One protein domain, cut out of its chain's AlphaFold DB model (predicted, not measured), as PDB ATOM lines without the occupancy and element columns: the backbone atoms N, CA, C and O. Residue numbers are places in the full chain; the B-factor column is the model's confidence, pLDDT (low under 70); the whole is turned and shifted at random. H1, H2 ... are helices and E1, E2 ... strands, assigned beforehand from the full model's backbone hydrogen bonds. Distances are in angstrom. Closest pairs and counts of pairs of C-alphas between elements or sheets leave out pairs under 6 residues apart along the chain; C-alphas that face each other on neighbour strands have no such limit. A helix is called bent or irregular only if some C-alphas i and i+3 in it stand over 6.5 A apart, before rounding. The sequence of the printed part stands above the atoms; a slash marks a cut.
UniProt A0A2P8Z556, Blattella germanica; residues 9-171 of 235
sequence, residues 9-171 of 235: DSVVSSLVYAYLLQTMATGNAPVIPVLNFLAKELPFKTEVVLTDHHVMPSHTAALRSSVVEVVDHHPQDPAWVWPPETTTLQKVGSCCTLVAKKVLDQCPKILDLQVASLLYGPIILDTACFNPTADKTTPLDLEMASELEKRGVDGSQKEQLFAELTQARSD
ATOM      1  N   ASP A   9      -1.589  30.727 -56.509       92.31
ATOM      2  CA  ASP A   9      -1.802  30.901 -55.073       92.31
ATOM      3  C   ASP A   9      -1.476  29.616 -54.305       92.31
ATOM      4  O   ASP A   9      -0.656  29.623 -53.385       92.31
ATOM      5  N   SER A  10      -1.994  28.470 -54.751       91.62
ATOM      6  CA  SER A  10      -1.673  27.160 -54.179       91.62
ATOM      7  C   SER A  10      -0.191  26.802 -54.248       91.62
ATOM      8  O   SER A  10       0.375  26.241 -53.298       91.62
ATOM      9  N   VAL A  11       0.471  27.112 -55.365       92.06
ATOM     10  CA  VAL A  11       1.897  26.818 -55.542       92.06
ATOM     11  C   VAL A  11       2.750  27.679 -54.619       92.06
ATOM     12  O   VAL A  11       3.607  27.154 -53.905       92.06
ATOM     13  N   VAL A  12       2.516  28.990 -54.602       95.56
ATOM     14  CA  VAL A  12       3.313  29.912 -53.790       95.56
ATOM     15  C   VAL A  12       3.040  29.706 -52.302       95.56
ATOM     16  O   VAL A  12       3.993  29.603 -51.527       95.56
ATOM     17  N   SER A  13       1.772  29.593 -51.896       94.75
ATOM     18  CA  SER A  13       1.398  29.391 -50.493       94.75
ATOM     19  C   SER A  13       2.049  28.131 -49.920       94.75
ATOM     20  O   SER A  13       2.687  28.194 -48.870       94.75
ATOM     21  N   SER A  14       1.987  27.005 -50.636       94.00
ATOM     22  CA  SER A  14       2.597  25.749 -50.189       94.00
ATOM     23  C   SER A  14       4.129  25.802 -50.146       94.00
ATOM     24  O   SER A  14       4.722  25.288 -49.195       94.00
ATOM     25  N   LEU A  15       4.772  26.439 -51.131       95.75
ATOM     26  CA  LEU A  15       6.227  26.602 -51.183       95.75
ATOM     27  C   LEU A  15       6.742  27.463 -50.025       95.75
ATOM     28  O   LEU A  15       7.652  27.055 -49.301       95.75
ATOM     29  N   VAL A  16       6.149  28.642 -49.834       96.25
ATOM     30  CA  VAL A  16       6.577  29.585 -48.796       96.25
ATOM     31  C   VAL A  16       6.262  29.042 -47.406       96.25
ATOM     32  O   VAL A  16       7.096  29.149 -46.506       96.25
ATOM     33  N   TYR A  17       5.110  28.389 -47.223       96.50
ATOM     34  CA  TYR A  17       4.778  27.778 -45.940       96.50
ATOM     35  C   TYR A  17       5.711  26.609 -45.597       96.50
ATOM     36  O   TYR A  17       6.167  26.496 -44.461       96.50
ATOM     37  N   ALA A  18       6.087  25.782 -46.578       94.25
ATOM     38  CA  ALA A  18       7.094  24.743 -46.369       94.25
ATOM     39  C   ALA A  18       8.450  25.334 -45.944       94.25
ATOM     40  O   ALA A  18       9.082  24.817 -45.023       94.25
ATOM     41  N   TYR A  19       8.873  26.443 -46.560       95.50
ATOM     42  CA  TYR A  19      10.111  27.134 -46.190       95.50
ATOM     43  C   TYR A  19      10.061  27.732 -44.773       95.50
ATOM     44  O   TYR A  19      11.036  27.623 -44.021       95.50
ATOM     45  N   LEU A  20       8.914  28.296 -44.376       95.88
ATOM     46  CA  LEU A  20       8.658  28.750 -43.007       95.88
ATOM     47  C   LEU A  20       8.839  27.607 -42.005       95.88
ATOM     48  O   LEU A  20       9.664  27.712 -41.097       95.88
ATOM     49  N   LEU A  21       8.122  26.499 -42.210       93.50
ATOM     50  CA  LEU A  21       8.192  25.328 -41.336       93.50
ATOM     51  C   LEU A  21       9.613  24.763 -41.266       93.50
ATOM     52  O   LEU A  21      10.108  24.493 -40.175       93.50
ATOM     53  N   GLN A  22      10.305  24.649 -42.403       93.69
ATOM     54  CA  GLN A  22      11.686  24.166 -42.450       93.69
ATOM     55  C   GLN A  22      12.647  25.061 -41.656       93.69
ATOM     56  O   GLN A  22      13.587  24.554 -41.046       93.69
ATOM     57  N   THR A  23      12.417  26.376 -41.658       91.94
ATOM     58  CA  THR A  23      13.256  27.348 -40.942       91.94
ATOM     59  C   THR A  23      12.962  27.390 -39.442       91.94
ATOM     60  O   THR A  23      13.840  27.727 -38.645       91.94
ATOM     61  N   MET A  24      11.726  27.081 -39.049       91.62
ATOM     62  CA  MET A  24      11.306  27.017 -37.648       91.62
ATOM     63  C   MET A  24      11.596  25.662 -36.998       91.62
ATOM     64  O   MET A  24      11.727  25.587 -35.775       91.62
ATOM     65  N   ALA A  25      11.696  24.596 -37.793       87.00
ATOM     66  CA  ALA A  25      11.967  23.256 -37.306       87.00
ATOM     67  C   ALA A  25      13.341  23.170 -36.621       87.00
ATOM     68  O   ALA A  25      14.357  23.638 -37.128       87.00
ATOM     69  N   THR A  26      13.373  22.512 -35.463       74.38
ATOM     70  CA  THR A  26      14.600  22.217 -34.707       74.38
ATOM     71  C   THR A  26      15.176  20.832 -35.021       74.38
ATOM     72  O   THR A  26      16.236  20.476 -34.508       74.38
ATOM     73  N   GLY A  27      14.482  20.040 -35.847       73.12
ATOM     74  CA  GLY A  27      14.860  18.680 -36.235       73.12
ATOM     75  C   GLY A  27      15.260  18.554 -37.707       73.12
ATOM     76  O   GLY A  27      15.021  19.443 -38.515       73.12
ATOM     77  N   ASN A  28      15.829  17.400 -38.066       72.50
ATOM     78  CA  ASN A  28      16.339  17.120 -39.417       72.50
ATOM     79  C   ASN A  28      15.283  16.558 -40.389       72.50
ATOM     80  O   ASN A  28      15.644  16.097 -41.472       72.50
ATOM     81  N   ALA A  29      14.003  16.523 -40.010       84.00
ATOM     82  CA  ALA A  29      12.958  16.045 -40.911       84.00
ATOM     83  C   ALA A  29      12.752  17.073 -42.041       84.00
ATOM     84  O   ALA A  29      12.491  18.239 -41.740       84.00
ATOM     85  N   PRO A  30      12.890  16.680 -43.321       86.19
ATOM     86  CA  PRO A  30      12.712  17.607 -44.426       86.19
ATOM     87  C   PRO A  30      11.236  17.982 -44.576       86.19
ATOM     88  O   PRO A  30      10.368  17.109 -44.602       86.19
ATOM     89  N   VAL A  31      10.958  19.275 -44.736       89.25
ATOM     90  CA  VAL A  31       9.634  19.770 -45.122       89.25
ATOM     91  C   VAL A  31       9.603  19.927 -46.637       89.25
ATOM     92  O   VAL A  31      10.375  20.693 -47.211       89.25
ATOM     93  N   ILE A  32       8.715  19.185 -47.296       88.69
ATOM     94  CA  ILE A  32       8.635  19.142 -48.757       88.69
ATOM     95  C   ILE A  32       7.323  19.803 -49.198       88.69
ATOM     96  O   ILE A  32       6.251  19.315 -48.823       88.69
ATOM     97  N   PRO A  33       7.362  20.886 -49.998       89.50
ATOM     98  CA  PRO A  33       6.153  21.426 -50.597       89.50
ATOM     99  C   PRO A  33       5.616  20.422 -51.617       89.50
ATOM    100  O   PRO A  33       6.260  20.111 -52.617       89.50
ATOM    101  N   VAL A  34       4.425  19.897 -51.345       85.88
ATOM    102  CA  VAL A  34       3.721  19.018 -52.275       85.88
ATOM    103  C   VAL A  34       2.758  19.851 -53.110       85.88
ATOM    104  O   VAL A  34       1.821  20.452 -52.574       85.88
ATOM    105  N   LEU A  35       3.017  19.858 -54.413       83.00
ATOM    106  CA  LEU A  35       2.152  20.407 -55.454       83.00
ATOM    107  C   LEU A  35       1.373  19.267 -56.120       83.00
ATOM    108  O   LEU A  35       1.595  18.113 -55.771       83.00
ATOM    109  N   ASN A  36       0.467  19.593 -57.041       68.00
ATOM    110  CA  ASN A  36      -0.459  18.699 -57.748       68.00
ATOM    111  C   ASN A  36       0.187  17.423 -58.363       68.00
ATOM    112  O   ASN A  36       0.386  17.318 -59.574       68.00
ATOM    113  N   PHE A  37       0.519  16.444 -57.517       57.41
ATOM    114  CA  PHE A  37       1.065  15.129 -57.847       57.41
ATOM    115  C   PHE A  37       0.069  14.037 -57.445       57.41
ATOM    116  O   PHE A  37      -0.695  14.171 -56.488       57.41
ATOM    117  N   LEU A  38       0.099  12.913 -58.167       54.34
ATOM    118  CA  LEU A  38      -0.764  11.769 -57.886       54.34
ATOM    119  C   LEU A  38      -0.442  11.196 -56.496       54.34
ATOM    120  O   LEU A  38       0.650  10.681 -56.270       54.34
ATOM    121  N   ALA A  39      -1.434  11.199 -55.600       54.03
ATOM    122  CA  ALA A  39      -1.351  10.756 -54.199       54.03
ATOM    123  C   ALA A  39      -0.679   9.384 -53.963       54.03
ATOM    124  O   ALA A  39      -0.184   9.112 -52.872       54.03
ATOM    125  N   LYS A  40      -0.617   8.528 -54.992       55.03
ATOM    126  CA  LYS A  40       0.081   7.231 -54.976       55.03
ATOM    127  C   LYS A  40       1.594   7.324 -54.715       55.03
ATOM    128  O   LYS A  40       2.214   6.298 -54.459       55.03
ATOM    129  N   GLU A  41       2.180   8.518 -54.786       54.34
ATOM    130  CA  GLU A  41       3.611   8.758 -54.552       54.34
ATOM    131  C   GLU A  41       3.943   9.197 -53.117       54.34
ATOM    132  O   GLU A  41       5.113   9.387 -52.797       54.34
ATOM    133  N   LEU A  42       2.944   9.296 -52.229       59.25
ATOM    134  CA  LEU A  42       3.134   9.657 -50.819       59.25
ATOM    135  C   LEU A  42       2.795   8.495 -49.870       59.25
ATOM    136  O   LEU A  42       1.842   8.590 -49.091       59.25
ATOM    137  N   PRO A  43       3.532   7.369 -49.893       52.62
ATOM    138  CA  PRO A  43       3.545   6.495 -48.731       52.62
ATOM    139  C   PRO A  43       4.262   7.226 -47.579       52.62
ATOM    140  O   PRO A  43       5.098   8.081 -47.838       52.62
ATOM    141  N   PHE A  44       3.959   6.856 -46.332       54.22
ATOM    142  CA  PHE A  44       4.591   7.261 -45.055       54.22
ATOM    143  C   PHE A  44       3.783   8.187 -44.128       54.22
ATOM    144  O   PHE A  44       2.873   8.916 -44.512       54.22
ATOM    145  N   LYS A  45       4.115   8.055 -42.837       60.28
ATOM    146  CA  LYS A  45       3.590   8.789 -41.683       60.28
ATOM    147  C   LYS A  45       4.123  10.224 -41.723       60.28
ATOM    148  O   LYS A  45       5.081  10.547 -41.027       60.28
ATOM    149  N   THR A  46       3.539  11.036 -42.589       73.94
ATOM    150  CA  THR A  46       3.965  12.413 -42.848       73.94
ATOM    151  C   THR A  46       2.916  13.359 -42.295       73.94
ATOM    152  O   THR A  46       1.749  13.216 -42.642       73.94
ATOM    153  N   GLU A  47       3.306  14.308 -41.449       88.31
ATOM    154  CA  GLU A  47       2.430  15.418 -41.069       88.31
ATOM    155  C   GLU A  47       2.155  16.282 -42.307       88.31
ATOM    156  O   GLU A  47       3.072  16.623 -43.058       88.31
ATOM    157  N   VAL A  48       0.887  16.594 -42.557       89.50
ATOM    158  CA  VAL A  48       0.437  17.323 -43.746       89.50
ATOM    159  C   VAL A  48      -0.136  18.666 -43.320       89.50
ATOM    160  O   VAL A  48      -1.022  18.733 -42.476       89.50
ATOM    161  N   VAL A  49       0.329  19.740 -43.951       93.31
ATOM    162  CA  VAL A  49      -0.347  21.040 -43.893       93.31
ATOM    163  C   VAL A  49      -1.075  21.271 -45.204       93.31
ATOM    164  O   VAL A  49      -0.466  21.121 -46.268       93.31
ATOM    165  N   LEU A  50      -2.354  21.627 -45.147       94.00
ATOM    166  CA  LEU A  50      -3.126  22.035 -46.320       94.00
ATOM    167  C   LEU A  50      -3.041  23.552 -46.480       94.00
ATOM    168  O   LEU A  50      -3.237  24.291 -45.517       94.00
ATOM    169  N   THR A  51      -2.735  24.005 -47.691       95.31
ATOM    170  CA  THR A  51      -2.745  25.422 -48.062       95.31
ATOM    171  C   THR A  51      -3.696  25.617 -49.231       95.31
ATOM    172  O   THR A  51      -3.702  24.796 -50.153       95.31
ATOM    173  N   ASP A  52      -4.491  26.683 -49.188       94.94
ATOM    174  CA  ASP A  52      -5.410  27.095 -50.257       94.94
ATOM    175  C   ASP A  52      -6.518  26.067 -50.588       94.94
ATOM    176  O   ASP A  52      -7.138  26.068 -51.650       94.94
ATOM    177  N   HIS A  53      -6.761  25.138 -49.660       92.56
ATOM    178  CA  HIS A  53      -7.930  24.268 -49.652       92.56
ATOM    179  C   HIS A  53      -8.098  23.599 -48.285       92.56
ATOM    180  O   HIS A  53      -7.132  23.251 -47.605       92.56
ATOM    181  N   HIS A  54      -9.348  23.336 -47.919       93.00
ATOM    182  CA  HIS A  54      -9.710  22.520 -46.758       93.00
ATOM    183  C   HIS A  54     -10.572  21.306 -47.134       93.00
ATOM    184  O   HIS A  54     -10.730  20.381 -46.334       93.00
ATOM    185  N   VAL A  55     -11.141  21.281 -48.340       90.06
ATOM    186  CA  VAL A  55     -11.888  20.128 -48.853       90.06
ATOM    187  C   VAL A  55     -10.897  19.140 -49.451       90.06
ATOM    188  O   VAL A  55     -10.144  19.483 -50.355       90.06
ATOM    189  N   MET A  56     -10.891  17.904 -48.946       85.25
ATOM    190  CA  MET A  56     -10.007  16.858 -49.456       85.25
ATOM    191  C   MET A  56     -10.703  16.037 -50.543       85.25
ATOM    192  O   MET A  56     -11.744  15.431 -50.264       85.25
ATOM    193  N   PRO A  57     -10.118  15.939 -51.746       79.50
ATOM    194  CA  PRO A  57     -10.566  14.988 -52.750       79.50
ATOM    195  C   PRO A  57     -10.539  13.542 -52.236       79.50
ATOM    196  O   PRO A  57      -9.666  13.142 -51.463       79.50
ATOM    197  N   SER A  58     -11.445  12.697 -52.736       80.38
ATOM    198  CA  SER A  58     -11.536  11.286 -52.317       80.38
ATOM    199  C   SER A  58     -10.224  10.511 -52.485       80.38
ATOM    200  O   SER A  58      -9.950   9.588 -51.722       80.38
ATOM    201  N   HIS A  59      -9.394  10.885 -53.464       77.38
ATOM    202  CA  HIS A  59      -8.118  10.225 -53.737       77.38
ATOM    203  C   HIS A  59      -6.999  10.603 -52.744       77.38
ATOM    204  O   HIS A  59      -6.029   9.857 -52.631       77.38
ATOM    205  N   THR A  60      -7.133  11.707 -51.998       79.06
ATOM    206  CA  THR A  60      -6.221  12.101 -50.903       79.06
ATOM    207  C   THR A  60      -6.819  11.862 -49.517       79.06
ATOM    208  O   THR A  60      -6.140  12.084 -48.517       79.06
ATOM    209  N   ALA A  61      -8.049  11.343 -49.419       81.31
ATOM    210  CA  ALA A  61      -8.750  11.127 -48.150       81.31
ATOM    211  C   ALA A  61      -7.963  10.275 -47.134       81.31
ATOM    212  O   ALA A  61      -8.113  10.464 -45.928       81.31
ATOM    213  N   ALA A  62      -7.085   9.377 -47.597       82.94
ATOM    214  CA  ALA A  62      -6.209   8.581 -46.736       82.94
ATOM    215  C   ALA A  62      -5.214   9.427 -45.911       82.94
ATOM    216  O   ALA A  62      -4.774   8.987 -44.854       82.94
ATOM    217  N   LEU A  63      -4.882  10.643 -46.361       84.25
ATOM    218  CA  LEU A  63      -3.973  11.561 -45.664       84.25
ATOM    219  C   LEU A  63      -4.669  12.370 -44.562       84.25
ATOM    220  O   LEU A  63      -4.001  13.050 -43.791       84.25
ATOM    221  N   ARG A  64      -6.001  12.296 -44.462       87.31
ATOM    222  CA  ARG A  64      -6.808  13.119 -43.551       87.31
ATOM    223  C   ARG A  64      -6.384  13.010 -42.089       87.31
ATOM    224  O   ARG A  64      -6.351  14.018 -41.398       87.31
ATOM    225  N   SER A  65      -6.037  11.808 -41.628       87.75
ATOM    226  CA  SER A  65      -5.556  11.575 -40.258       87.75
ATOM    227  C   SER A  65      -4.177  12.168 -39.977       87.75
ATOM    228  O   SER A  65      -3.767  12.218 -38.823       87.75
ATOM    229  N   SER A  66      -3.450  12.560 -41.020       89.38
ATOM    230  CA  SER A  66      -2.113  13.131 -40.915       89.38
ATOM    231  C   SER A  66      -2.103  14.648 -41.100       89.38
ATOM    232  O   SER A  66      -1.035  15.249 -41.022       89.38
ATOM    233  N   VAL A  67      -3.257  15.277 -41.359       91.31
ATOM    234  CA  VAL A  67      -3.351  16.734 -41.485       91.31
ATOM    235  C   VAL A  67      -3.213  17.372 -40.105       91.31
ATOM    236  O   VAL A  67      -4.000  17.076 -39.208       91.31
ATOM    237  N   VAL A  68      -2.211  18.236 -39.946       93.81
ATOM    238  CA  VAL A  68      -1.885  18.916 -38.680       93.81
ATOM    239  C   VAL A  68      -2.230  20.400 -38.689       93.81
ATOM    240  O   VAL A  68      -2.358  20.993 -37.624       93.81
ATOM    241  N   GLU A  69      -2.384  21.001 -39.871       95.88
ATOM    242  CA  GLU A  69      -2.770  22.402 -40.018       95.88
ATOM    243  C   GLU A  69      -3.474  22.648 -41.360       95.88
ATOM    244  O   GLU A  69      -3.180  21.992 -42.366       95.88
ATOM    245  N   VAL A  70      -4.395  23.610 -41.375       97.00
ATOM    246  CA  VAL A  70      -5.088  24.090 -42.575       97.00
ATOM    247  C   VAL A  70      -4.983  25.612 -42.646       97.00
ATOM    248  O   VAL A  70      -5.324  26.306 -41.689       97.00
ATOM    249  N   VAL A  71      -4.540  26.142 -43.784       97.69
ATOM    250  CA  VAL A  71      -4.520  27.579 -44.091       97.69
ATOM    251  C   VAL A  71      -5.278  27.786 -45.392       97.69
ATOM    252  O   VAL A  71      -4.836  27.327 -46.438       97.69
ATOM    253  N   ASP A  72      -6.432  28.438 -45.337       97.44
ATOM    254  CA  ASP A  72      -7.306  28.561 -46.499       97.44
ATOM    255  C   ASP A  72      -8.158  29.837 -46.434       97.44
ATOM    256  O   ASP A  72      -8.468  30.356 -45.360       97.44
ATOM    257  N   HIS A  73      -8.543  30.349 -47.599       96.69
ATOM    258  CA  HIS A  73      -9.365  31.546 -47.755       96.69
ATOM    259  C   HIS A  73     -10.741  31.287 -48.390       96.69
ATOM    260  O   HIS A  73     -11.576  32.196 -48.464       96.69
ATOM    261  N   HIS A  74     -11.008  30.047 -48.807       94.00
ATOM    262  CA  HIS A  74     -12.290  29.646 -49.378       94.00
ATOM    263  C   HIS A  74     -13.440  29.684 -48.349       94.00
ATOM    264  O   HIS A  74     -13.216  29.584 -47.140       94.00
ATOM    265  N   PRO A  75     -14.707  29.804 -48.798       93.38
ATOM    266  CA  PRO A  75     -15.863  29.666 -47.916       93.38
ATOM    267  C   PRO A  75     -15.870  28.312 -47.208       93.38
ATOM    268  O   PRO A  75     -15.575  27.296 -47.830       93.38
ATOM    269  N   GLN A  76     -16.261  28.293 -45.936       92.75
ATOM    270  CA  GLN A  76     -16.329  27.061 -45.156       92.75
ATOM    271  C   GLN A  76     -17.292  26.047 -45.790       92.75
ATOM    272  O   GLN A  76     -18.482  26.328 -45.953       92.75
ATOM    273  N   ASP A  77     -16.782  24.858 -46.105       90.38
ATOM    274  CA  ASP A  77     -17.577  23.759 -46.644       90.38
ATOM    275  C   ASP A  77     -18.486  23.130 -45.565       90.38
ATOM    276  O   ASP A  77     -18.068  22.986 -44.413       90.38
ATOM    277  N   PRO A  78     -19.723  22.706 -45.892       88.00
ATOM    278  CA  PRO A  78     -20.612  22.040 -44.937       88.00
ATOM    279  C   PRO A  78     -20.050  20.740 -44.336       88.00
ATOM    280  O   PRO A  78     -20.422  20.377 -43.222       88.00
ATOM    281  N   ALA A  79     -19.156  20.042 -45.040       83.88
ATOM    282  CA  ALA A  79     -18.454  18.850 -44.564       83.88
ATOM    283  C   ALA A  79     -17.190  19.186 -43.744       83.88
ATOM    284  O   ALA A  79     -16.271  18.365 -43.638       83.88
ATOM    285  N   TRP A  80     -17.131  20.390 -43.163       86.06
ATOM    286  CA  TRP A  80     -16.064  20.844 -42.278       86.06
ATOM    287  C   TRP A  80     -15.824  19.889 -41.109       86.06
ATOM    288  O   TRP A  80     -16.747  19.529 -40.379       86.06
ATOM    289  N   VAL A  81     -14.561  19.533 -40.876       88.00
ATOM    290  CA  VAL A  81     -14.164  18.711 -39.717       88.00
ATOM    291  C   VAL A  81     -12.948  19.247 -38.971       88.00
ATOM    292  O   VAL A  81     -12.482  18.600 -38.033       88.00
ATOM    293  N   TRP A  82     -12.349  20.336 -39.447       93.00
ATOM    294  CA  TRP A  82     -11.018  20.724 -38.998       93.00
ATOM    295  C   TRP A  82     -11.095  21.450 -37.651       93.00
ATOM    296  O   TRP A  82     -11.953  22.329 -37.491       93.00
ATOM    297  N   PRO A  83     -10.233  21.107 -36.677       92.06
ATOM    298  CA  PRO A  83     -10.216  21.778 -35.383       92.06
ATOM    299  C   PRO A  83      -9.831  23.262 -35.529       92.06
ATOM    300  O   PRO A  83      -8.834  23.552 -36.211       92.06
ATOM    301  N   PRO A  84     -10.558  24.201 -34.890       90.25
ATOM    302  CA  PRO A  84     -10.268  25.635 -34.971       90.25
ATOM    303  C   PRO A  84      -8.843  26.012 -34.549       90.25
ATOM    304  O   PRO A  84      -8.267  26.944 -35.095       90.25
ATOM    305  N   GLU A  85      -8.244  25.274 -33.614       92.25
ATOM    306  CA  GLU A  85      -6.908  25.544 -33.067       92.25
ATOM    307  C   GLU A  85      -5.792  25.349 -34.100       92.25
ATOM    308  O   GLU A  85      -4.721  25.939 -33.992       92.25
ATOM    309  N   THR A  86      -6.054  24.511 -35.100       92.00
ATOM    310  CA  THR A  86      -5.109  24.134 -36.163       92.00
ATOM    311  C   THR A  86      -5.523  24.685 -37.521       92.00
ATOM    312  O   THR A  86      -4.989  24.281 -38.550       92.00
ATOM    313  N   THR A  87      -6.500  25.593 -37.549       95.56
ATOM    314  CA  THR A  87      -7.082  26.056 -38.803       95.56
ATOM    315  C   THR A  87      -7.131  27.572 -38.881       95.56
ATOM    316  O   THR A  87      -7.782  28.243 -38.090       95.56
ATOM    317  N   THR A  88      -6.469  28.114 -39.899       97.38
ATOM    318  CA  THR A  88      -6.592  29.506 -40.328       97.38
ATOM    319  C   THR A  88      -7.531  29.546 -41.535       97.38
ATOM    320  O   THR A  88      -7.074  29.409 -42.666       97.38
ATOM    321  N   LEU A  89      -8.837  29.700 -41.293       96.56
ATOM    322  CA  LEU A  89      -9.840  29.911 -42.342       96.56
ATOM    323  C   LEU A  89     -10.363  31.345 -42.275       96.56
ATOM    324  O   LEU A  89     -11.079  31.702 -41.338       96.56
ATOM    325  N   GLN A  90     -10.017  32.171 -43.258       96.62
ATOM    326  CA  GLN A  90     -10.422  33.576 -43.275       96.62
ATOM    327  C   GLN A  90     -10.670  34.048 -44.704       96.62
ATOM    328  O   GLN A  90      -9.809  33.909 -45.562       96.62
ATOM    329  N   LYS A  91     -11.821  34.688 -44.947       96.94
ATOM    330  CA  LYS A  91     -12.118  35.299 -46.247       96.94
ATOM    331  C   LYS A  91     -11.149  36.461 -46.512       96.94
ATOM    332  O   LYS A  91     -11.281  37.518 -45.898       96.94
ATOM    333  N   VAL A  92     -10.220  36.247 -47.437       98.06
ATOM    334  CA  VAL A  92      -9.272  37.224 -48.000       98.06
ATOM    335  C   VAL A  92      -9.159  37.016 -49.510       98.06
ATOM    336  O   VAL A  92      -9.675  36.025 -50.033       98.06
ATOM    337  N   GLY A  93      -8.509  37.934 -50.220       96.94
ATOM    338  CA  GLY A  93      -8.370  37.856 -51.672       96.94
ATOM    339  C   GLY A  93      -7.471  36.722 -52.155       96.94
ATOM    340  O   GLY A  93      -7.725  36.188 -53.228       96.94
ATOM    341  N   SER A  94      -6.476  36.332 -51.356       98.12
ATOM    342  CA  SER A  94      -5.510  35.278 -51.687       98.12
ATOM    343  C   SER A  94      -5.077  34.496 -50.442       98.12
ATOM    344  O   SER A  94      -4.870  35.080 -49.376       98.12
ATOM    345  N   CYS A  95      -4.869  33.186 -50.557       98.31
ATOM    346  CA  CYS A  95      -4.251  32.378 -49.509       98.31
ATOM    347  C   CYS A  95      -2.822  32.856 -49.182       98.31
ATOM    348  O   CYS A  95      -2.405  32.809 -48.018       98.31
ATOM    349  N   CYS A  96      -2.079  33.384 -50.160       98.62
ATOM    350  CA  CYS A  96      -0.770  34.004 -49.938       98.62
ATOM    351  C   CYS A  96      -0.823  35.194 -48.972       98.62
ATOM    352  O   CYS A  96       0.158  35.426 -48.268       98.62
ATOM    353  N   THR A  97      -1.958  35.886 -48.838       98.75
ATOM    354  CA  THR A  97      -2.157  36.903 -47.792       98.75
ATOM    355  C   THR A  97      -2.057  36.286 -46.391       98.75
ATOM    356  O   THR A  97      -1.369  36.818 -45.517       98.75
ATOM    357  N   LEU A  98      -2.687  35.128 -46.167       98.69
ATOM    358  CA  LEU A  98      -2.632  34.424 -44.878       98.69
ATOM    359  C   LEU A  98      -1.229  33.871 -44.606       98.69
ATOM    360  O   LEU A  98      -0.726  33.975 -43.486       98.69
ATOM    361  N   VAL A  99      -0.570  33.325 -45.633       98.50
ATOM    362  CA  VAL A  99       0.810  32.831 -45.518       98.50
ATOM    363  C   VAL A  99       1.777  33.975 -45.209       98.50
ATOM    364  O   VAL A  99       2.584  33.836 -44.291       98.50
ATOM    365  N   ALA A 100       1.662  35.120 -45.891       98.56
ATOM    366  CA  ALA A 100       2.463  36.311 -45.608       98.56
ATOM    367  C   ALA A 100       2.310  36.752 -44.145       98.56
ATOM    368  O   ALA A 100       3.313  36.974 -43.461       98.56
ATOM    369  N   LYS A 101       1.071  36.783 -43.635       98.56
ATOM    370  CA  LYS A 101       0.791  37.123 -42.235       98.56
ATOM    371  C   LYS A 101       1.460  36.156 -41.260       98.56
ATOM    372  O   LYS A 101       2.110  36.596 -40.316       98.56
ATOM    373  N   LYS A 102       1.365  34.844 -41.504       98.00
ATOM    374  CA  LYS A 102       1.999  33.824 -40.649       98.00
ATOM    375  C   LYS A 102       3.523  33.922 -40.674       98.00
ATOM    376  O   LYS A 102       4.148  33.839 -39.620       98.00
ATOM    377  N   VAL A 103       4.123  34.155 -41.843       97.88
ATOM    378  CA  VAL A 103       5.571  34.382 -41.962       97.88
ATOM    379  C   VAL A 103       5.997  35.603 -41.147       97.88
ATOM    380  O   VAL A 103       6.964  35.522 -40.389       97.88
ATOM    381  N   LEU A 104       5.269  36.715 -41.277       97.25
ATOM    382  CA  LEU A 104       5.553  37.949 -40.550       97.25
ATOM    383  C   LEU A 104       5.456  37.756 -39.029       97.25
ATOM    384  O   LEU A 104       6.330  38.225 -38.302       97.25
ATOM    385  N   ASP A 105       4.434  37.039 -38.563       97.00
ATOM    386  CA  ASP A 105       4.187  36.809 -37.138       97.00
ATOM    387  C   ASP A 105       5.184  35.829 -36.509       97.00
ATOM    388  O   ASP A 105       5.601  36.006 -35.364       97.00
ATOM    389  N   GLN A 106       5.553  34.770 -37.234       96.44
ATOM    390  CA  GLN A 106       6.289  33.640 -36.665       96.44
ATOM    391  C   GLN A 106       7.792  33.699 -36.946       96.44
ATOM    392  O   GLN A 106       8.604  33.327 -36.099       96.44
ATOM    393  N   CYS A 107       8.187  34.142 -38.142       96.31
ATOM    394  CA  CYS A 107       9.580  34.121 -38.574       96.31
ATOM    395  C   CYS A 107       9.875  35.228 -39.608       96.31
ATOM    396  O   CYS A 107      10.279  34.938 -40.738       96.31
ATOM    397  N   PRO A 108       9.776  36.518 -39.230       95.75
ATOM    398  CA  PRO A 108       9.870  37.648 -40.164       95.75
ATOM    399  C   PRO A 108      11.217  37.762 -40.894       95.75
ATOM    400  O   PRO A 108      11.329  38.503 -41.873       95.75
ATOM    401  N   LYS A 109      12.246  37.042 -40.423       94.69
ATOM    402  CA  LYS A 109      13.585  36.969 -41.024       94.69
ATOM    403  C   LYS A 109      13.624  36.250 -42.375       94.69
ATOM    404  O   LYS A 109      14.546  36.508 -43.134       94.69
ATOM    405  N   ILE A 110      12.674  35.352 -42.662       95.81
ATOM    406  CA  ILE A 110      12.629  34.663 -43.966       95.81
ATOM    407  C   ILE A 110      11.915  35.486 -45.037       95.81
ATOM    408  O   ILE A 110      11.958  35.125 -46.206       95.81
ATOM    409  N   LEU A 111      11.254  36.580 -44.647       95.94
ATOM    410  CA  LEU A 111      10.580  37.492 -45.563       95.94
ATOM    411  C   LEU A 111      11.598  38.466 -46.172       95.94
ATOM    412  O   LEU A 111      11.609  39.663 -45.865       95.94
ATOM    413  N   ASP A 112      12.504  37.903 -46.969       96.38
ATOM    414  CA  ASP A 112      13.419  38.641 -47.832       96.38
ATOM    415  C   ASP A 112      12.724  39.065 -49.137       96.38
ATOM    416  O   ASP A 112      11.543  38.783 -49.352       96.38
ATOM    417  N   LEU A 113      13.455  39.757 -50.014       96.94
ATOM    418  CA  LEU A 113      12.919  40.231 -51.289       96.94
ATOM    419  C   LEU A 113      12.362  39.087 -52.148       96.94
ATOM    420  O   LEU A 113      11.326  39.253 -52.782       96.94
ATOM    421  N   GLN A 114      13.021  37.927 -52.170       97.00
ATOM    422  CA  GLN A 114      12.613  36.821 -53.030       97.00
ATOM    423  C   GLN A 114      11.295  36.212 -52.548       97.00
ATOM    424  O   GLN A 114      10.369  36.046 -53.342       97.00
ATOM    425  N   VAL A 115      11.186  35.919 -51.250       97.69
ATOM    426  CA  VAL A 115       9.942  35.417 -50.652       97.69
ATOM    427  C   VAL A 115       8.839  36.467 -50.759       97.69
ATOM    428  O   VAL A 115       7.696  36.127 -51.072       97.69
ATOM    429  N   ALA A 116       9.176  37.746 -50.571       98.06
ATOM    430  CA  ALA A 116       8.208  38.824 -50.682       98.06
ATOM    431  C   ALA A 116       7.648  38.958 -52.107       98.06
ATOM    432  O   ALA A 116       6.433  39.035 -52.278       98.06
ATOM    433  N   SER A 117       8.504  38.917 -53.132       97.19
ATOM    434  CA  SER A 117       8.081  38.938 -54.537       97.19
ATOM    435  C   SER A 117       7.222  37.730 -54.907       97.19
ATOM    436  O   SER A 117       6.240  37.890 -55.633       97.19
ATOM    437  N   LEU A 118       7.557  36.536 -54.394       97.62
ATOM    438  CA  LEU A 118       6.760  35.328 -54.619       97.62
ATOM    439  C   LEU A 118       5.344  35.482 -54.061       97.62
ATOM    440  O   LEU A 118       4.399  35.197 -54.784       97.62
ATOM    441  N   LEU A 119       5.196  35.971 -52.825       98.56
ATOM    442  CA  LEU A 119       3.892  36.190 -52.183       98.56
ATOM    443  C   LEU A 119       3.090  37.329 -52.829       98.56
ATOM    444  O   LEU A 119       1.868  37.242 -52.918       98.56
ATOM    445  N   TYR A 120       3.758  38.392 -53.287       98.56
ATOM    446  CA  TYR A 120       3.095  39.578 -53.835       98.56
ATOM    447  C   TYR A 120       2.342  39.282 -55.139       98.56
ATOM    448  O   TYR A 120       1.224  39.754 -55.320       98.56
ATOM    449  N   GLY A 121       2.912  38.468 -56.034       98.06
ATOM    450  CA  GLY A 121       2.298  38.114 -57.321       98.06
ATOM    451  C   GLY A 121       0.869  37.547 -57.221       98.06
ATOM    452  O   GLY A 121      -0.037  38.150 -57.799       98.06
ATOM    453  N   PRO A 122       0.639  36.432 -56.498       98.00
ATOM    454  CA  PRO A 122      -0.697  35.887 -56.250       98.00
ATOM    455  C   PRO A 122      -1.643  36.903 -55.606       98.00
ATOM    456  O   PRO A 122      -2.752  37.087 -56.097       98.00
ATOM    457  N   ILE A 123      -1.188  37.653 -54.591       98.56
ATOM    458  CA  ILE A 123      -2.012  38.684 -53.938       98.56
ATOM    459  C   ILE A 123      -2.498  39.710 -54.966       98.56
ATOM    460  O   ILE A 123      -3.692  40.006 -55.022       98.56
ATOM    461  N   ILE A 124      -1.611  40.223 -55.824       98.25
ATOM    462  CA  ILE A 124      -1.987  41.149 -56.900       98.25
ATOM    463  C   ILE A 124      -2.927  40.486 -57.914       98.25
ATOM    464  O   ILE A 124      -3.903  41.105 -58.340       98.25
ATOM    465  N   LEU A 125      -2.663  39.242 -58.308       97.31
ATOM    466  CA  LEU A 125      -3.460  38.532 -59.305       97.31
ATOM    467  C   LEU A 125      -4.890  38.254 -58.824       97.31
ATOM    468  O   LEU A 125      -5.852  38.534 -59.550       97.31
ATOM    469  N   ASP A 126      -5.045  37.732 -57.612       97.06
ATOM    470  CA  ASP A 126      -6.328  37.242 -57.112       97.06
ATOM    471  C   ASP A 126      -7.207  38.360 -56.560       97.06
ATOM    472  O   ASP A 126      -8.427  38.318 -56.728       97.06
ATOM    473  N   THR A 127      -6.606  39.444 -56.058       97.62
ATOM    474  CA  THR A 127      -7.327  40.683 -55.705       97.62
ATOM    475  C   THR A 127      -7.682  41.552 -56.916       97.62
ATOM    476  O   THR A 127      -8.240  42.640 -56.759       97.62
ATOM    477  N   ALA A 128      -7.372  41.098 -58.137       96.88
ATOM    478  CA  ALA A 128      -7.543  41.863 -59.369       96.88
ATOM    479  C   ALA A 128      -6.861  43.245 -59.307       96.88
ATOM    480  O   ALA A 128      -7.467  44.261 -59.650       96.88
ATOM    481  N   CYS A 129      -5.611  43.278 -58.834       97.06
ATOM    482  CA  CYS A 129      -4.825  44.491 -58.611       97.06
ATOM    483  C   CYS A 129      -5.555  45.511 -57.719       97.06
ATOM    484  O   CYS A 129      -5.602  46.707 -58.014       97.06
ATOM    485  N   PHE A 130      -6.171  45.023 -56.640       97.06
ATOM    486  CA  PHE A 130      -6.956  45.814 -55.690       97.06
ATOM    487  C   PHE A 130      -8.137  46.583 -56.296       97.06
ATOM    488  O   PHE A 130      -8.581  47.589 -55.740       97.06
ATOM    489  N   ASN A 131      -8.670  46.122 -57.429       94.06
ATOM    490  CA  ASN A 131      -9.770  46.804 -58.092       94.06
ATOM    491  C   ASN A 131     -11.032  46.816 -57.197       94.06
ATOM    492  O   ASN A 131     -11.587  45.749 -56.912       94.06
ATOM    493  N   PRO A 132     -11.546  47.998 -56.796       89.00
ATOM    494  CA  PRO A 132     -12.695  48.094 -55.898       89.00
ATOM    495  C   PRO A 132     -13.992  47.563 -56.517       89.00
ATOM    496  O   PRO A 132     -14.912  47.214 -55.785       89.00
ATOM    497  N   THR A 133     -14.089  47.474 -57.849       91.88
ATOM    498  CA  THR A 133     -15.282  46.930 -58.515       91.88
ATOM    499  C   THR A 133     -15.292  45.406 -58.589       91.88
ATOM    500  O   THR A 133     -16.335  44.828 -58.884       91.88
ATOM    501  N   ALA A 134     -14.161  44.744 -58.316       89.00
ATOM    502  CA  ALA A 134     -14.052  43.288 -58.353       89.00
ATOM    503  C   ALA A 134     -14.533  42.604 -57.059       89.00
ATOM    504  O   ALA A 134     -14.780  41.402 -57.089       89.00
ATOM    505  N   ASP A 135     -14.651  43.343 -55.948       91.19
ATOM    506  CA  ASP A 135     -15.058  42.835 -54.621       91.19
ATOM    507  C   ASP A 135     -14.238  41.620 -54.128       91.19
ATOM    508  O   ASP A 135     -14.744  40.694 -53.492       91.19
ATOM    509  N   LYS A 136     -12.939  41.603 -54.454       92.69
ATOM    510  CA  LYS A 136     -12.005  40.528 -54.071       92.69
ATOM    511  C   LYS A 136     -10.997  40.921 -52.999       92.69
ATOM    512  O   LYS A 136     -10.297  40.064 -52.478       92.69
ATOM    513  N   THR A 137     -10.901  42.206 -52.685       97.25
ATOM    514  CA  THR A 137      -9.848  42.749 -51.825       97.25
ATOM    515  C   THR A 137     -10.364  42.957 -50.417       97.25
ATOM    516  O   THR A 137     -11.431  43.534 -50.217       97.25
ATOM    517  N   THR A 138      -9.572  42.560 -49.431       98.00
ATOM    518  CA  THR A 138      -9.819  42.836 -48.016       98.00
ATOM    519  C   THR A 138      -8.746  43.761 -47.438       98.00
ATOM    520  O   THR A 138      -7.671  43.912 -48.024       98.00
ATOM    521  N   PRO A 139      -8.988  44.377 -46.265       98.19
ATOM    522  CA  PRO A 139      -7.975  45.192 -45.599       98.19
ATOM    523  C   PRO A 139      -6.672  44.435 -45.315       98.19
ATOM    524  O   PRO A 139      -5.604  45.032 -45.398       98.19
ATOM    525  N   LEU A 140      -6.749  43.127 -45.033       98.56
ATOM    526  CA  LEU A 140      -5.564  42.314 -44.767       98.56
ATOM    527  C   LEU A 140      -4.717  42.103 -46.033       98.56
ATOM    528  O   LEU A 140      -3.495  42.087 -45.937       98.56
ATOM    529  N   ASP A 141      -5.338  42.008 -47.215       98.62
ATOM    530  CA  ASP A 141      -4.599  41.927 -48.485       98.62
ATOM    531  C   ASP A 141      -3.776  43.202 -48.718       98.62
ATOM    532  O   ASP A 141      -2.599  43.130 -49.068       98.62
ATOM    533  N   LEU A 142      -4.372  44.372 -48.460       98.44
ATOM    534  CA  LEU A 142      -3.696  45.668 -48.574       98.44
ATOM    535  C   LEU A 142      -2.571  45.817 -47.541       98.44
ATOM    536  O   LEU A 142      -1.493  46.317 -47.861       98.44
ATOM    537  N   GLU A 143      -2.816  45.379 -46.306       98.56
ATOM    538  CA  GLU A 143      -1.827  45.404 -45.229       98.56
ATOM    539  C   GLU A 143      -0.610  44.537 -45.574       98.56
ATOM    540  O   GLU A 143       0.526  45.008 -45.495       98.56
ATOM    541  N   MET A 144      -0.839  43.290 -45.997       98.62
ATOM    542  CA  MET A 144       0.242  42.372 -46.352       98.62
ATOM    543  C   MET A 144       0.974  42.829 -47.609       98.62
ATOM    544  O   MET A 144       2.200  42.820 -47.610       98.62
ATOM    545  N   ALA A 145       0.277  43.326 -48.632       98.38
ATOM    546  CA  ALA A 145       0.922  43.920 -49.802       98.38
ATOM    547  C   ALA A 145       1.858  45.078 -49.421       98.38
ATOM    548  O   ALA A 145       3.009  45.103 -49.854       98.38
ATOM    549  N   SER A 146       1.411  45.979 -48.540       98.31
ATOM    550  CA  SER A 146       2.245  47.079 -48.044       98.31
ATOM    551  C   SER A 146       3.464  46.584 -47.256       98.31
ATOM    552  O   SER A 146       4.544  47.165 -47.352       98.31
ATOM    553  N   GLU A 147       3.330  45.511 -46.474       98.06
ATOM    554  CA  GLU A 147       4.477  44.928 -45.774       98.06
ATOM    555  C   GLU A 147       5.484  44.292 -46.740       98.06
ATOM    556  O   GLU A 147       6.687  44.471 -46.562       98.06
ATOM    557  N   LEU A 148       5.017  43.617 -47.793       98.25
ATOM    558  CA  LEU A 148       5.875  43.036 -48.830       98.25
ATOM    559  C   LEU A 148       6.635  44.123 -49.611       98.25
ATOM    560  O   LEU A 148       7.828  43.971 -49.879       98.25
ATOM    561  N   GLU A 149       5.995  45.259 -49.895       97.75
ATOM    562  CA  GLU A 149       6.636  46.428 -50.517       97.75
ATOM    563  C   GLU A 149       7.773  46.993 -49.653       97.75
ATOM    564  O   GLU A 149       8.859  47.284 -50.156       97.75
ATOM    565  N   LYS A 150       7.601  47.047 -48.323       96.94
ATOM    566  CA  LYS A 150       8.682  47.449 -47.400       96.94
ATOM    567  C   LYS A 150       9.884  46.500 -47.426       96.94
ATOM    568  O   LYS A 150      10.974  46.902 -47.019       96.94
ATOM    569  N   ARG A 151       9.717  45.258 -47.900       95.94
ATOM    570  CA  ARG A 151      10.810  44.284 -48.089       95.94
ATOM    571  C   ARG A 151      11.510  44.404 -49.444       95.94
ATOM    572  O   ARG A 151      12.403  43.613 -49.735       95.94
ATOM    573  N   GLY A 152      11.160  45.420 -50.236       95.00
ATOM    574  CA  GLY A 152      11.837  45.778 -51.481       95.00
ATOM    575  C   GLY A 152      11.072  45.416 -52.752       95.00
ATOM    576  O   GLY A 152      11.617  45.594 -53.839       95.00
ATOM    577  N   VAL A 153       9.834  44.918 -52.645       96.88
ATOM    578  CA  VAL A 153       8.961  44.744 -53.814       96.88
ATOM    579  C   VAL A 153       8.550  46.120 -54.343       96.88
ATOM    580  O   VAL A 153       8.099  46.975 -53.585       96.88
ATOM    581  N   ASP A 154       8.694  46.341 -55.650       95.06
ATOM    582  CA  ASP A 154       8.313  47.603 -56.284       95.06
ATOM    583  C   ASP A 154       6.797  47.671 -56.542       95.06
ATOM    584  O   ASP A 154       6.301  47.282 -57.603       95.06
ATOM    585  N   GLY A 155       6.053  48.203 -55.570       92.81
ATOM    586  CA  GLY A 155       4.603  48.393 -55.674       92.81
ATOM    587  C   GLY A 155       4.155  49.380 -56.763       92.81
ATOM    588  O   GLY A 155       2.971  49.412 -57.114       92.81
ATOM    589  N   SER A 156       5.070  50.170 -57.345       95.38
ATOM    590  CA  SER A 156       4.742  51.063 -58.468       95.38
ATOM    591  C   SER A 156       4.473  50.307 -59.774       95.38
ATOM    592  O   SER A 156       3.843  50.855 -60.676       95.38
ATOM    593  N   GLN A 157       4.894  49.040 -59.856       94.25
ATOM    594  CA  GLN A 157       4.718  48.177 -61.026       94.25
ATOM    595  C   GLN A 157       3.568  47.171 -60.879       94.25
ATOM    596  O   GLN A 157       3.416  46.297 -61.729       94.25
ATOM    597  N   LYS A 158       2.732  47.259 -59.834       96.38
ATOM    598  CA  LYS A 158       1.663  46.272 -59.589       96.38
ATOM    599  C   LYS A 158       0.690  46.118 -60.762       96.38
ATOM    600  O   LYS A 158       0.286  45.001 -61.062       96.38
ATOM    601  N   GLU A 159       0.360  47.197 -61.474       97.69
ATOM    602  CA  GLU A 159      -0.509  47.145 -62.653       97.69
ATOM    603  C   GLU A 159       0.158  46.401 -63.820       97.69
ATOM    604  O   GLU A 159      -0.497  45.623 -64.517       97.69
ATOM    605  N   GLN A 160       1.465  46.605 -64.013       97.62
ATOM    606  CA  GLN A 160       2.248  45.881 -65.014       97.62
ATOM    607  C   GLN A 160       2.354  44.399 -64.643       97.62
ATOM    608  O   GLN A 160       2.042  43.542 -65.467       97.62
ATOM    609  N   LEU A 161       2.705  44.097 -63.390       97.38
ATOM    610  CA  LEU A 161       2.762  42.734 -62.868       97.38
ATOM    611  C   LEU A 161       1.415  42.019 -63.037       97.38
ATOM    612  O   LEU A 161       1.364  40.885 -63.505       97.38
ATOM    613  N   PHE A 162       0.309  42.692 -62.713       97.62
ATOM    614  CA  PHE A 162      -1.034  42.154 -62.902       97.62
ATOM    615  C   PHE A 162      -1.322  41.819 -64.369       97.62
ATOM    616  O   PHE A 162      -1.876  40.753 -64.659       97.62
ATOM    617  N   ALA A 163      -0.944  42.704 -65.295       97.25
ATOM    618  CA  ALA A 163      -1.121  42.486 -66.726       97.25
ATOM    619  C   ALA A 163      -0.290  41.293 -67.225       97.25
ATOM    620  O   ALA A 163      -0.830  40.429 -67.917       97.25
ATOM    621  N   GLU A 164       0.980  41.202 -66.825       97.19
ATOM    622  CA  GLU A 164       1.888  40.107 -67.186       97.19
ATOM    623  C   GLU A 164       1.398  38.757 -66.644       97.19
ATOM    624  O   GLU A 164       1.291  37.784 -67.395       97.19
ATOM    625  N   LEU A 165       1.015  38.696 -65.364       96.00
ATOM    626  CA  LEU A 165       0.474  37.483 -64.741       96.00
ATOM    627  C   LEU A 165      -0.866  37.076 -65.359       96.00
ATOM    628  O   LEU A 165      -1.101  35.894 -65.615       96.00
ATOM    629  N   THR A 166      -1.743  38.041 -65.643       94.56
ATOM    630  CA  THR A 166      -3.021  37.774 -66.312       94.56
ATOM    631  C   THR A 166      -2.794  37.232 -67.719       94.56
ATOM    632  O   THR A 166      -3.432  36.246 -68.094       94.56
ATOM    633  N   GLN A 167      -1.865  37.825 -68.476       93.62
ATOM    634  CA  GLN A 167      -1.489  37.359 -69.805       93.62
ATOM    635  C   GLN A 167      -0.957  35.925 -69.742       93.62
ATOM    636  O   GLN A 167      -1.502  35.060 -70.427       93.62
ATOM    637  N   ALA A 168       0.018  35.651 -68.873       91.19
ATOM    638  CA  ALA A 168       0.594  34.320 -68.696       91.19
ATOM    639  C   ALA A 168      -0.457  33.278 -68.273       91.19
ATOM    640  O   ALA A 168      -0.513  32.183 -68.831       91.19
ATOM    641  N   ARG A 169      -1.359  33.626 -67.341       87.62
ATOM    642  CA  ARG A 169      -2.472  32.755 -66.927       87.62
ATOM    643  C   ARG A 169      -3.416  32.455 -68.091       87.62
ATOM    644  O   ARG A 169      -3.872  31.320 -68.229       87.62
ATOM    645  N   SER A 170      -3.722  33.458 -68.912       87.12
ATOM    646  CA  SER A 170      -4.636  33.337 -70.055       87.12
ATOM    647  C   SER A 170      -4.013  32.677 -71.287       87.12
ATOM    648  O   SER A 170      -4.752  32.208 -72.152       87.12
ATOM    649  N   ASP A 171      -2.683  32.591 -71.361       86.94
ATOM    650  CA  ASP A 171      -2.004  31.927 -72.466       86.94
ATOM    651  C   ASP A 171      -2.262  30.414 -72.410       86.94
ATOM    652  O   ASP A 171      -1.931  29.702 -71.454       86.94
TER     653      ASP A 171
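This is residues 9 to 171 of the 235 residues of a protein of Blattella germanica (UniProt A0A2P8Z556). A small sheet of three parallel strands, E1 to E3, makes a wall at one end, with H1 and H3 over one face, the sheet and these two helices making two layers. H1, H3 and H4 form a bundle, three helices packed together, and H5 and H6 pack on H4 away from the sheet. The printed part has 163 residues, with six named helices and three named strands in the order H1 E1 H2 E2 E3 H3 H4 H5 H6; the sheet runs E1 E2 E3 and the class is mostly helix. It is compact, with a radius of gyration of the C-alphas of 16.2 A, and rounded, spanning 46 by 36 by 33 A.

H1, residues 9 to 24, touches H3, residues 95 to 106, at a shallow tilt of 14 degrees, the same way; the closest C-alphas, of Ser 13 and Cys 96, are 5.1 A apart. E1, residues 48 to 51, is parallel to its neighbour E2, residues 67 to 72, with N 50 and O 69 at 2.9 A. E2 is parallel to E3, residues 87 to 89, with N 88 and O 70 at 2.8 A. H1 and H3 are on this sheet; the closest C-alphas of H1 and E1, of Ser 14 and Thr 51, are 5.8 A apart. H2, residues 61 to 66, only grazes the sheet with its residues 63 to 66. E1, H2 and E2 form a strand-helix-strand unit, parallel neighbour strands with a helix between, its crossover right-handed. The hub is H4, residues 113 to 126. It touches H1, whose residues 9 to 16 alone take part (C-alphas of Asp 9 and Pro 122, 5.2 A). It forms helical hairpins with H3, at a shallow tilt of 34 degrees, only just short of steep, and with H5, residues 139 to 150, at 32 degrees; the closest C-alphas are those of Cys 96 and Leu 119, 5.6 A, and of Ala 116 and Leu 148, 5.2 A. With its residues 121 to 125 alone H4 touches H6, residues 155 to 170, at a steep tilt of 63 degrees; the closest C-alphas, of Leu 125 and Phe 162, are 5.7 A apart. In H1, H3 and H5 every O i to N i+4 pair is within hydrogen-bond range; in H4 8 of 10 are, in H6 10 of 12, and in H2 0 of 2, beside 2 of 3 O i to N i+3 pairs.

H1 begins at C-alpha 9, (-1.802, 30.901, -55.073), and is 22.1 A long; H4 is 20.3 A. H6, 22.8 A long with a kink of 26 degrees near residue 162, ends at C-alpha 170, (-4.636, 33.337, -70.055). H2 and H6 are irregular: C-alphas 62 and 65 are 7.2 A apart, 156 and 159 7.8 A.

The printed part has no cut. The links H1 to E1, E2 to E3 and H4 to H5 are long. Residues 36 to 45 are under pLDDT 70.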